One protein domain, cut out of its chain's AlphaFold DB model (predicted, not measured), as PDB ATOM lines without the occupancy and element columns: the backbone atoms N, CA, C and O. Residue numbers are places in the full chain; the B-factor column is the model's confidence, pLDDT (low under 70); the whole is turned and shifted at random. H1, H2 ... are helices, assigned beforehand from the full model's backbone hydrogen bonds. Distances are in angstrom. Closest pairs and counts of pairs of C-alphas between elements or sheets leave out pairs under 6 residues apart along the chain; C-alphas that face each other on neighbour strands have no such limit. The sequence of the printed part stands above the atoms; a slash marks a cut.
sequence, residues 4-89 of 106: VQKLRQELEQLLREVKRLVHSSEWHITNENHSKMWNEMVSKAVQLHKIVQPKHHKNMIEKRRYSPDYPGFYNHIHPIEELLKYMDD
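What this domain is: This is residues 4 to 89 of the 106 residues of an uncharacterized protein of Desulfosporosinus sp (UniProt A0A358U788). Two long helices, H1 and H2, make a helical hairpin whose arms cross at a slant, and H5 packs across residues 8 to 15 of H1 and residues 42 to 49 of H2, completing a crossed bundle of three helices. The short H4 packs on H2, and H3 lies farther out beyond H4, away from H1. The printed part has 86 residues with five named helices, H1 to H5 in order along the chain, and no named strand; the class is all helix. The whole is compact, with a radius of gyration of the C-alphas of 12.7 A and spans of 33 by 29 by 18 A.

Where its parts are: Find C-alpha 4 at (177.032, 196.652, 183.550); from there H1, residues 4 to 23, runs 28.1 A to C-alpha 23 at (204.921, 194.540, 186.114). H2 follows at residues 32 to 52 and is the longest helix, 30.1 A from first to last C-alpha. Next come H3, residues 58 to 64, 10.2 A long, and H4, residues 71 to 74. H5, residues 77 to 88, runs 17.3 A and ends at C-alpha 88, at (181.837, 185.646, 187.556).

How they stand to each other: Begin at H2, the hub, which touches H1, H4 and H5. H1 and H2 form a hairpin: they touch, closest at the C-alphas of Leu 14 and Met 41, 5.9 A apart, and run opposite ways at a steep tilt of 37 degrees, only just past shallow. Look at residues 42 to 49 of H2 for its touch with residues 80 to 83 of H5; the closest C-alphas are those of Ala 45 and Ile 80, 6.2 A apart. H2 and H5 run the same way at a steep tilt of 39 degrees. Residues 8 to 15 of H1 touch H5, closest at the C-alphas of Arg 8 and Leu 84, 7.2 A apart. Residues 42 to 46 of H2 touch H4, and the C-alphas of Val 42 and Tyr 74 come closest, at 5.4 A. H3 and H4 only just touch, with 3 pairs of C-alphas within 8 A, the closest being Arg 64 and Phe 73 at 6.0 A. H3 is apart from H1 and H2. In H1, H2 and H3 every O i to N i+4 pair is within hydrogen-bond range, in H5 7 of 8 are, and H4 is too short for such a pair.

The domain as a whole: The two C-alphas farthest apart are those of Thr 30 and Asp 89, at 36.2 A. The printed part has no cut; the links from H2 to H3 and from H4 to H5 are tight, and those from H1 to H2 and from H3 to H4 are short. The mean pLDDT of the printed part is 89.6, and no printed residue is under 70; H3 has a mean of 78.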
ATOM      1  N   VAL A   4     176.206 197.378 182.572       89.44
ATOM      2  CA  VAL A   4     177.032 196.652 183.550       89.44
ATOM      3  C   VAL A   4     178.114 195.809 182.877       89.44
ATOM      4  O   VAL A   4     179.263 195.832 183.310       89.44
ATOM      5  N   GLN A   5     177.781 195.081 181.805       89.12
ATOM      6  CA  GLN A   5     178.768 194.294 181.060       89.12
ATOM      7  C   GLN A   5     179.816 195.186 180.398       89.12
ATOM      8  O   GLN A   5     180.998 194.852 180.416       89.12
ATOM      9  N   LYS A   6     179.394 196.329 179.852       91.81
ATOM     10  CA  LYS A   6     180.313 197.302 179.265       91.81
ATOM     11  C   LYS A   6     181.259 197.877 180.323       91.81
ATOM     12  O   LYS A   6     182.470 197.868 180.125       91.81
ATOM     13  N   LEU A   7     180.723 198.292 181.472       93.50
ATOM     14  CA  LEU A   7     181.517 198.834 182.577       93.50
ATOM     15  C   LEU A   7     182.514 197.806 183.131       93.50
ATOM     16  O   LEU A   7     183.665 198.147 183.399       93.50
ATOM     17  N   ARG A   8     182.094 196.540 183.248       93.31
ATOM     18  CA  ARG A   8     182.968 195.418 183.612       93.31
ATOM     19  C   ARG A   8     184.124 195.269 182.627       93.31
ATOM     20  O   ARG A   8     185.271 195.203 183.053       93.31
ATOM     21  N   GLN A   9     183.839 195.234 181.326       93.94
ATOM     22  CA  GLN A   9     184.869 195.062 180.297       93.94
ATOM     23  C   GLN A   9     185.879 196.212 180.288       93.94
ATOM     24  O   GLN A   9     187.083 195.970 180.215       93.94
ATOM     25  N   GLU A  10     185.409 197.454 180.407       95.12
ATOM     26  CA  GLU A  10     186.283 198.627 180.503       95.12
ATOM     27  C   GLU A  10     187.178 198.559 181.752       95.12
ATOM     28  O   GLU A  10     188.375 198.844 181.679       95.12
ATOM     29  N   LEU A  11     186.624 198.135 182.893       95.94
ATOM     30  CA  LEU A  11     187.385 197.958 184.130       95.94
ATOM     31  C   LEU A  11     188.429 196.838 184.014       95.94
ATOM     32  O   LEU A  11     189.566 197.021 184.443       95.94
ATOM     33  N   GLU A  12     188.078 195.701 183.405       95.62
ATOM     34  CA  GLU A  12     189.012 194.599 183.140       95.62
ATOM     35  C   GLU A  12     190.167 195.035 182.233       95.62
ATOM     36  O   GLU A  12     191.315 194.658 182.472       95.62
ATOM     37  N   GLN A  13     189.884 195.832 181.200       96.00
ATOM     38  CA  GLN A  13     190.904 196.363 180.296       96.00
ATOM     39  C   GLN A  13     191.862 197.313 181.022       96.00
ATOM     40  O   GLN A  13     193.077 197.130 180.929       96.00
ATOM     41  N   LEU A  14     191.331 198.265 181.797       95.75
ATOM     42  CA  LEU A  14     192.144 199.182 182.602       95.75
ATOM     43  C   LEU A  14     193.003 198.429 183.616       95.75
ATOM     44  O   LEU A  14     194.196 198.692 183.726       95.75
ATOM     45  N   LEU A  15     192.425 197.454 184.317       95.94
ATOM     46  CA  LEU A  15     193.149 196.641 185.288       95.94
ATOM     47  C   LEU A  15     194.300 195.866 184.636       95.94
ATOM     48  O   LEU A  15     195.403 195.824 185.182       95.94
ATOM     49  N   ARG A  16     194.062 195.254 183.469       95.81
ATOM     50  CA  ARG A  16     195.101 194.532 182.717       95.81
ATOM     51  C   ARG A  16     196.233 195.463 182.307       95.81
ATOM     52  O   ARG A  16     197.391 195.089 182.477       95.81
ATOM     53  N   GLU A  17     195.910 196.654 181.819       95.25
ATOM     54  CA  GLU A  17     196.907 197.627 181.377       95.25
ATOM     55  C   GLU A  17     197.714 198.198 182.548       95.25
ATOM     56  O   GLU A  17     198.944 198.193 182.513       95.25
ATOM     57  N   VAL A  18     197.047 198.583 183.640       94.38
ATOM     58  CA  VAL A  18     197.709 199.012 184.880       94.38
ATOM     59  C   VAL A  18     198.636 197.912 185.393       94.38
ATOM     60  O   VAL A  18     199.798 198.179 185.693       94.38
ATOM     61  N   LYS A  19     198.173 196.655 185.448       94.44
ATOM     62  CA  LYS A  19     199.029 195.531 185.851       94.44
ATOM     63  C   LYS A  19     200.205 195.382 184.894       94.44
ATOM     64  O   LYS A  19     201.320 195.253 185.383       94.44
ATOM     65  N   ARG A  20     199.999 195.431 183.576       95.56
ATOM     66  CA  ARG A  20     201.082 195.338 182.585       95.56
ATOM     67  C   ARG A  20     202.170 196.378 182.861       95.56
ATOM     68  O   ARG A  20     203.320 195.984 183.014       95.56
ATOM     69  N   LEU A  21     201.791 197.649 183.010       93.81
ATOM     70  CA  LEU A  21     202.703 198.768 183.276       93.81
ATOM     71  C   LEU A  21     203.427 198.646 184.624       93.81
ATOM     72  O   LEU A  21     204.610 198.961 184.735       93.81
ATOM     73  N   VAL A  22     202.730 198.180 185.666       91.06
ATOM     74  CA  VAL A  22     203.337 197.944 186.984       91.06
ATOM     75  C   VAL A  22     204.346 196.794 186.923       91.06
ATOM     76  O   VAL A  22     205.441 196.922 187.461       91.06
ATOM     77  N   HIS A  23     204.019 195.691 186.242       92.12
ATOM     78  CA  HIS A  23     204.921 194.540 186.114       92.12
ATOM     79  C   HIS A  23     206.125 194.842 185.213       92.12
ATOM     80  O   HIS A  23     207.218 194.353 185.487       92.12
ATOM     81  N   SER A  24     205.958 195.659 184.167       93.38
ATOM     82  CA  SER A  24     207.056 196.091 183.294       93.38
ATOM     83  C   SER A  24     207.921 197.202 183.896       93.38
ATOM     84  O   SER A  24     208.897 197.610 183.275       93.38
ATOM     85  N   SER A  25     207.603 197.681 185.107       90.81
ATOM     86  CA  SER A  25     208.251 198.841 185.741       90.81
ATOM     87  C   SER A  25     208.155 200.139 184.920       90.81
ATOM     88  O   SER A  25     208.893 201.087 185.173       90.81
ATOM     89  N   GLU A  26     207.220 200.204 183.967       92.06
ATOM     90  CA  GLU A  26     206.899 201.404 183.182       92.06
ATOM     91  C   GLU A  26     205.931 202.333 183.934       92.06
ATOM     92  O   GLU A  26     205.679 203.463 183.516       92.06
ATOM     93  N   TRP A  27     205.360 201.872 185.052       91.88
ATOM     94  CA  TRP A  27     204.470 202.683 185.869       91.88
ATOM     95  C   TRP A  27     205.218 203.807 186.592       91.88
ATOM     96  O   TRP A  27     206.081 203.589 187.442       91.88
ATOM     97  N   HIS A  28     204.785 205.033 186.329       89.94
ATOM     98  CA  HIS A  28     205.323 206.243 186.944       89.94
ATOM     99  C   HIS A  28     204.196 207.082 187.533       89.94
ATOM    100  O   HIS A  28     203.338 207.559 186.793       89.94
ATOM    101  N   ILE A  29     204.230 207.312 188.849       81.06
ATOM    102  CA  ILE A  29     203.213 208.109 189.559       81.06
ATOM    103  C   ILE A  29     203.180 209.577 189.109       81.06
ATOM    104  O   ILE A  29     202.146 210.231 189.191       81.06
ATOM    105  N   THR A  30     204.305 210.089 188.609       88.25
ATOM    106  CA  THR A  30     204.433 211.455 188.088       88.25
ATOM    107  C   THR A  30     203.918 211.601 186.659       88.25
ATOM    108  O   THR A  30     203.751 212.722 186.186       88.25
ATOM    109  N   ASN A  31     203.660 210.493 185.958       92.50
ATOM    110  CA  ASN A  31     203.084 210.533 184.625       92.50
ATOM    111  C   ASN A  31     201.573 210.771 184.739       92.50
ATOM    112  O   ASN A  31     200.831 209.941 185.268       92.50
ATOM    113  N   GLU A  32     201.118 211.906 184.210       93.50
ATOM    114  CA  GLU A  32     199.711 212.303 184.245       93.50
ATOM    115  C   GLU A  32     198.792 211.259 183.593       93.50
ATOM    116  O   GLU A  32     197.703 211.005 184.104       93.50
ATOM    117  N   ASN A  33     199.234 210.596 182.521       93.62
ATOM    118  CA  ASN A  33     198.439 209.563 181.856       93.62
ATOM    119  C   ASN A  33     198.252 208.333 182.749       93.62
ATOM    120  O   ASN A  33     197.154 207.787 182.809       93.62
ATOM    121  N   HIS A  34     199.286 207.928 183.492       93.56
ATOM    122  CA  HIS A  34     199.178 206.827 184.454       93.56
ATOM    123  C   HIS A  34     198.272 207.205 185.626       93.56
ATOM    124  O   HIS A  34     197.396 206.434 186.005       93.56
ATOM    125  N   SER A  35     198.410 208.427 186.150       92.69
ATOM    126  CA  SER A  35     197.524 208.936 187.203       92.69
ATOM    127  C   SER A  35     196.059 208.977 186.746       92.69
ATOM    128  O   SER A  35     195.173 208.495 187.452       92.69
ATOM    129  N   LYS A  36     195.786 209.464 185.527       94.50
ATOM    130  CA  LYS A  36     194.442 209.440 184.923       94.50
ATOM    131  C   LYS A  36     193.908 208.018 184.771       94.50
ATOM    132  O   LYS A  36     192.787 207.764 185.196       94.50
ATOM    133  N   MET A  37     194.714 207.097 184.245       94.94
ATOM    134  CA  MET A  37     194.342 205.688 184.082       94.94
ATOM    135  C   MET A  37     193.997 205.032 185.425       94.94
ATOM    136  O   MET A  37     192.994 204.329 185.535       94.94
ATOM    137  N   TRP A  38     194.785 205.308 186.468       94.94
ATOM    138  CA  TRP A  38     194.511 204.825 187.818       94.94
ATOM    139  C   TRP A  38     193.193 205.380 188.361       94.94
ATOM    140  O   TRP A  38     192.334 204.623 188.808       94.94
ATOM    141  N   ASN A  39     193.001 206.698 188.284       94.81
ATOM    142  CA  ASN A  39     191.785 207.353 188.764       94.81
ATOM    143  C   ASN A  39     190.539 206.875 188.010       94.81
ATOM    144  O   ASN A  39     189.477 206.709 188.612       94.81
ATOM    145  N   GLU A  40     190.662 206.617 186.709       95.94
ATOM    146  CA  GLU A  40     189.587 206.054 185.901       95.94
ATOM    147  C   GLU A  40     189.247 204.623 186.337       95.94
ATOM    148  O   GLU A  40     188.072 204.311 186.537       95.94
ATOM    149  N   MET A  41     190.259 203.784 186.571       96.00
ATOM    150  CA  MET A  41     190.085 202.426 187.091       96.00
ATOM    151  C   MET A  41     189.339 202.437 188.440       96.00
ATOM    152  O   MET A  41     188.350 201.725 188.609       96.00
ATOM    153  N   VAL A  42     189.753 203.302 189.373       95.31
ATOM    154  CA  VAL A  42     189.096 203.472 190.682       95.31
ATOM    155  C   VAL A  42     187.651 203.955 190.518       95.31
ATOM    156  O   VAL A  42     186.735 203.401 191.124       95.31
ATOM    157  N   SER A  43     187.425 204.971 189.683       94.88
ATOM    158  CA  SER A  43     186.093 205.537 189.443       94.88
ATOM    159  C   SER A  43     185.127 204.502 188.863       94.88
ATOM    160  O   SER A  43     183.996 204.377 189.339       94.88
ATOM    161  N   LYS A  44     185.566 203.714 187.874       95.31
ATOM    162  CA  LYS A  44     184.744 202.649 187.285       95.31
ATOM    163  C   LYS A  44     184.456 201.533 188.286       95.31
ATOM    164  O   LYS A  44     183.325 201.054 188.322       95.31
ATOM    165  N   ALA A  45     185.413 201.169 189.140       94.50
ATOM    166  CA  ALA A  45     185.185 200.192 190.203       94.50
ATOM    167  C   ALA A  45     184.114 200.661 191.205       94.50
ATOM    168  O   ALA A  45     183.200 199.905 191.525       94.50
ATOM    169  N   VAL A  46     184.152 201.931 191.630       94.06
ATOM    170  CA  VAL A  46     183.109 202.524 192.491       94.06
ATOM    171  C   VAL A  46     181.745 202.521 191.798       94.06
ATOM    172  O   VAL A  46     180.737 202.185 192.416       94.06
ATOM    173  N   GLN A  47     181.690 202.892 190.516       93.56
ATOM    174  CA  GLN A  47     180.442 202.876 189.747       93.56
ATOM    175  C   GLN A  47     179.866 201.463 189.643       93.56
ATOM    176  O   GLN A  47     178.679 201.263 189.883       93.56
ATOM    177  N   LEU A  48     180.713 200.476 189.354       92.81
ATOM    178  CA  LEU A  48     180.307 199.084 189.239       92.81
ATOM    179  C   LEU A  48     179.830 198.528 190.586       92.81
ATOM    180  O   LEU A  48     178.782 197.888 190.638       92.81
ATOM    181  N   HIS A  49     180.526 198.853 191.681       91.50
ATOM    182  CA  HIS A  49     180.114 198.506 193.042       91.50
ATOM    183  C   HIS A  49     178.708 199.010 193.371       91.50
ATOM    184  O   HIS A  49     177.898 198.251 193.891       91.50
ATOM    185  N   LYS A  50     178.389 200.261 193.024       90.31
ATOM    186  CA  LYS A  50     177.059 200.843 193.276       90.31
ATOM    187  C   LYS A  50     175.938 200.109 192.543       90.31
ATOM    188  O   LYS A  50     174.810 200.092 193.032       90.31
ATOM    189  N   ILE A  51     176.242 199.520 191.386       90.19
ATOM    190  CA  ILE A  51     175.263 198.789 190.583       90.19
ATOM    191  C   ILE A  51     175.083 197.358 191.101       90.19
ATOM    192  O   ILE A  51     173.950 196.903 191.230       90.19
ATOM    193  N   VAL A  52     176.179 196.648 191.392       88.25
ATOM    194  CA  VAL A  52     176.127 195.210 191.730       88.25
ATOM    195  C   VAL A  52     176.078 194.921 193.233       88.25
ATOM    196  O   VAL A  52     175.753 193.800 193.609       88.25
ATOM    197  N   GLN A  53     176.388 195.914 194.074       86.44
ATOM    198  CA  GLN A  53     176.385 195.866 195.545       86.44
ATOM    199  C   GLN A  53     176.928 194.540 196.112       86.44
ATOM    200  O   GLN A  53     176.222 193.822 196.824       86.44
ATOM    201  N   PRO A  54     178.179 194.177 195.775       83.81
ATOM    202  CA  PRO A  54     178.773 192.922 196.198       83.81
ATOM    203  C   PRO A  54     178.985 192.904 197.710       83.81
ATOM    204  O   PRO A  54     179.289 193.929 198.334       83.81
ATOM    205  N   LYS A  55     178.925 191.707 198.290       79.06
ATOM    206  CA  LYS A  55     179.462 191.484 199.633       79.06
ATOM    207  C   LYS A  55     180.986 191.514 199.564       79.06
ATOM    208  O   LYS A  55     181.572 190.934 198.656       79.06
ATOM    209  N   HIS A  56     181.615 192.170 200.533       79.44
ATOM    210  CA  HIS A  56     183.066 192.155 200.721       79.44
ATOM    211  C   HIS A  56     183.398 191.424 202.016       79.44
ATOM    212  O   HIS A  56     182.677 191.575 203.005       79.44
ATOM    213  N   HIS A  57     184.514 190.697 202.045       76.06
ATOM    214  CA  HIS A  57     185.012 190.091 203.279       76.06
ATOM    215  C   HIS A  57     185.217 191.153 204.369       76.06
ATOM    216  O   HIS A  57     185.826 192.199 204.119       76.06
ATOM    217  N   LYS A  58     184.783 190.869 205.605       75.25
ATOM    218  CA  LYS A  58     184.926 191.800 206.747       75.25
ATOM    219  C   LYS A  58     186.373 192.262 206.932       75.25
ATOM    220  O   LYS A  58     186.641 193.456 207.050       75.25
ATOM    221  N   ASN A  59     187.310 191.324 206.803       73.12
ATOM    222  CA  ASN A  59     188.746 191.581 206.889       73.12
ATOM    223  C   ASN A  59     189.250 192.592 205.839       73.12
ATOM    224  O   ASN A  59     190.223 193.303 206.089       73.12
ATOM    225  N   MET A  60     188.626 192.673 204.654       77.50
ATOM    226  CA  MET A  60     188.984 193.673 203.639       77.50
ATOM    227  C   MET A  60     188.545 195.077 204.053       77.50
ATOM    228  O   MET A  60     189.325 196.020 203.925       77.50
ATOM    229  N   ILE A  61     187.329 195.213 204.578       80.31
ATOM    230  CA  ILE A  61     186.790 196.496 205.045       80.31
ATOM    231  C   ILE A  61     187.649 197.032 206.201       80.31
ATOM    232  O   ILE A  61     188.091 198.183 206.167       80.31
ATOM    233  N   GLU A  62     187.982 196.174 207.168       78.88
ATOM    234  CA  GLU A  62     188.806 196.534 208.328       78.88
ATOM    235  C   GLU A  62     190.220 196.986 207.938       78.88
ATOM    236  O   GLU A  62     190.709 198.011 208.421       78.88
ATOM    237  N   LYS A  63     190.877 196.265 207.017       79.12
ATOM    238  CA  LYS A  63     192.230 196.614 206.550       79.12
ATOM    239  C   LYS A  63     192.265 197.922 205.768       79.12
ATOM    240  O   LYS A  63     193.264 198.636 205.826       79.12
ATOM    241  N   ARG A  64     191.207 198.228 205.012       81.75
ATOM    242  CA  ARG A  64     191.160 199.418 204.153       81.75
ATOM    243  C   ARG A  64     190.762 200.676 204.907       81.75
ATOM    244  O   ARG A  64     191.162 201.748 204.475       81.75
ATOM    245  N   ARG A  65     190.024 200.568 206.021       83.31
ATOM    246  CA  ARG A  65     189.518 201.715 206.809       83.31
ATOM    247  C   ARG A  65     188.642 202.697 206.013       83.31
ATOM    248  O   ARG A  65     188.349 203.789 206.490       83.31
ATOM    249  N   TYR A  66     188.210 202.302 204.818       81.75
ATOM    250  CA  TYR A  66     187.291 203.037 203.958       81.75
ATOM    251  C   TYR A  66     186.063 202.167 203.714       81.75
ATOM    252  O   TYR A  66     186.188 200.951 203.564       81.75
ATOM    253  N   SER A  67     184.880 202.784 203.655       82.94
ATOM    254  CA  SER A  67     183.690 202.082 203.170       82.94
ATOM    255  C   SER A  67     183.834 201.797 201.663       82.94
ATOM    256  O   SER A  67     184.424 202.618 200.950       82.94
ATOM    257  N   PRO A  68     183.302 200.663 201.167       82.44
ATOM    258  CA  PRO A  68     183.341 200.304 199.750       82.44
ATOM    259  C   PRO A  68     182.568 201.275 198.841       82.44
ATOM    260  O   PRO A  68     182.779 201.267 197.632       82.44
ATOM    261  N   ASP A  69     181.753 202.173 199.401       83.12
ATOM    262  CA  ASP A  69     181.116 203.264 198.654       83.12
ATOM    263  C   ASP A  69     182.079 204.408 198.304       83.12
ATOM    264  O   ASP A  69     181.776 205.253 197.451       83.12
ATOM    265  N   TYR A  70     183.241 204.460 198.960       87.25
ATOM    266  CA  TYR A  70     184.224 205.520 198.784       87.25
ATOM    267  C   TYR A  70     185.359 205.089 197.844       87.25
ATOM    268  O   TYR A  70     185.874 203.974 197.963       87.25
ATOM    269  N   PRO A  71     185.858 205.998 196.980       89.50
ATOM    270  CA  PRO A  71     186.989 205.719 196.089       89.50
ATOM    271  C   PRO A  71     188.235 205.183 196.801       89.50
ATOM    272  O   PRO A  71     188.968 204.382 196.233       89.50
ATOM    273  N   GLY A  72     188.452 205.575 198.063       88.56
ATOM    274  CA  GLY A  72     189.581 205.109 198.872       88.56
ATOM    275  C   GLY A  72     189.630 203.588 199.051       88.56
ATOM    276  O   GLY A  72     190.720 203.025 199.102       88.56
ATOM    277  N   PHE A  73     188.479 202.905 199.069       90.19
ATOM    278  CA  PHE A  73     188.437 201.444 199.147       90.19
ATOM    279  C   PHE A  73     189.000 200.794 197.878       90.19
ATOM    280  O   PHE A  73     189.793 199.859 197.966       90.19
ATOM    281  N   TYR A  74     188.654 201.334 196.707       93.19
ATOM    282  CA  TYR A  74     189.108 200.845 195.402       93.19
ATOM    283  C   TYR A  74     190.435 201.435 194.939       93.19
ATOM    284  O   TYR A  74     190.915 201.061 193.876       93.19
ATOM    285  N   ASN A  75     191.087 202.288 195.733       91.81
ATOM    286  CA  ASN A  75     192.409 202.846 195.432       91.81
ATOM    287  C   ASN A  75     193.553 201.808 195.553       91.81
ATOM    288  O   ASN A  75     194.683 202.131 195.917       91.81
ATOM    289  N   HIS A  76     193.247 200.539 195.288       91.12
ATOM    290  CA  HIS A  76     194.125 199.382 195.315       91.12
ATOM    291  C   HIS A  76     193.630 198.351 194.292       91.12
ATOM    292  O   HIS A  76     192.431 198.188 194.097       91.12
ATOM    293  N   ILE A  77     194.556 197.587 193.710       91.38
ATOM    294  CA  ILE A  77     194.252 196.547 192.712       91.38
ATOM    295  C   ILE A  77     193.368 195.430 193.293       91.38
ATOM    296  O   ILE A  77     192.409 195.008 192.658       91.38
ATOM    297  N   HIS A  78     193.656 194.972 194.513       89.62
ATOM    298  CA  HIS A  78     193.014 193.779 195.074       89.62
ATOM    299  C   HIS A  78     191.479 193.900 195.247       89.62
ATOM    300  O   HIS A  78     190.773 193.015 194.776       89.62
ATOM    301  N   PRO A  79     190.917 194.991 195.807       91.00
ATOM    302  CA  PRO A  79     189.464 195.202 195.833       91.00
ATOM    303  C   PRO A  79     188.790 195.211 194.458       91.00
ATOM    304  O   PRO A  79     187.631 194.820 194.336       91.00
ATOM    305  N   ILE A  80     189.504 195.649 193.420       92.62
ATOM    306  CA  ILE A  80     189.004 195.663 192.043       92.62
ATOM    307  C   ILE A  80     188.990 194.242 191.468       92.62
ATOM    308  O   ILE A  80     188.027 193.858 190.812       92.62
ATOM    309  N   GLU A  81     190.019 193.439 191.749       91.62
ATOM    310  CA  GLU A  81     190.055 192.023 191.366       91.62
ATOM    311  C   GLU A  81     188.914 191.227 192.008       91.62
ATOM    312  O   GLU A  81     188.244 190.471 191.314       91.62
ATOM    313  N   GLU A  82     188.658 191.426 193.301       88.62
ATOM    314  CA  GLU A  82     187.562 190.751 194.015       88.62
ATOM    315  C   GLU A  82     186.187 191.187 193.493       88.62
ATOM    316  O   GLU A  82     185.290 190.361 193.328       88.62
ATOM    317  N   LEU A  83     186.024 192.472 193.153       90.69
ATOM    318  CA  LEU A  83     184.809 192.976 192.510       90.69
ATOM    319  C   LEU A  83     184.558 192.291 191.160       90.69
ATOM    320  O   LEU A  83     183.425 191.917 190.867       90.69
ATOM    321  N   LEU A  84     185.600 192.123 190.343       91.00
ATOM    322  CA  LEU A  84     185.487 191.448 189.049       91.00
ATOM    323  C   LEU A  84     185.209 189.950 189.211       91.00
ATOM    324  O   LEU A  84     184.336 189.432 188.523       91.00
ATOM    325  N   LYS A  85     185.871 189.268 190.154       88.44
ATOM    326  CA  LYS A  85     185.593 187.854 190.456       88.44
ATOM    327  C   LYS A  85     184.161 187.630 190.920       88.44
ATOM    328  O   LYS A  85     183.533 186.693 190.449       88.44
ATOM    329  N   TYR A  86     183.625 188.509 191.770       86.19
ATOM    330  CA  TYR A  86     182.228 188.441 192.209       86.19
ATOM    331  C   TYR A  86     181.242 188.456 191.030       86.19
ATOM    332  O   TYR A  86     180.170 187.859 191.097       86.19
ATOM    333  N   MET A  87     181.598 189.130 189.931       84.44
ATOM    334  CA  MET A  87     180.767 189.148 188.728       84.44
ATOM    335  C   MET A  87     180.779 187.838 187.939       84.44
ATOM    336  O   MET A  87     179.873 187.633 187.132       84.44
ATOM    337  N   ASP A  88     181.796 186.998 188.115       83.25
ATOM    338  CA  ASP A  88     181.837 185.646 187.556       83.25
ATOM    339  C   ASP A  88     181.250 184.620 188.528       83.25
ATOM    340  O   ASP A  88     180.530 183.717 188.106       83.25
ATOM    341  N   ASP A  89     181.517 184.789 189.823       78.69
ATOM    342  CA  ASP A  89     181.055 183.913 190.890       78.69
ATOM    343  C   ASP A  89     180.649 184.718 192.142       78.69
ATOM    344  O   ASP A  89     181.513 185.151 192.915       78.69
TER     345      ASP A  89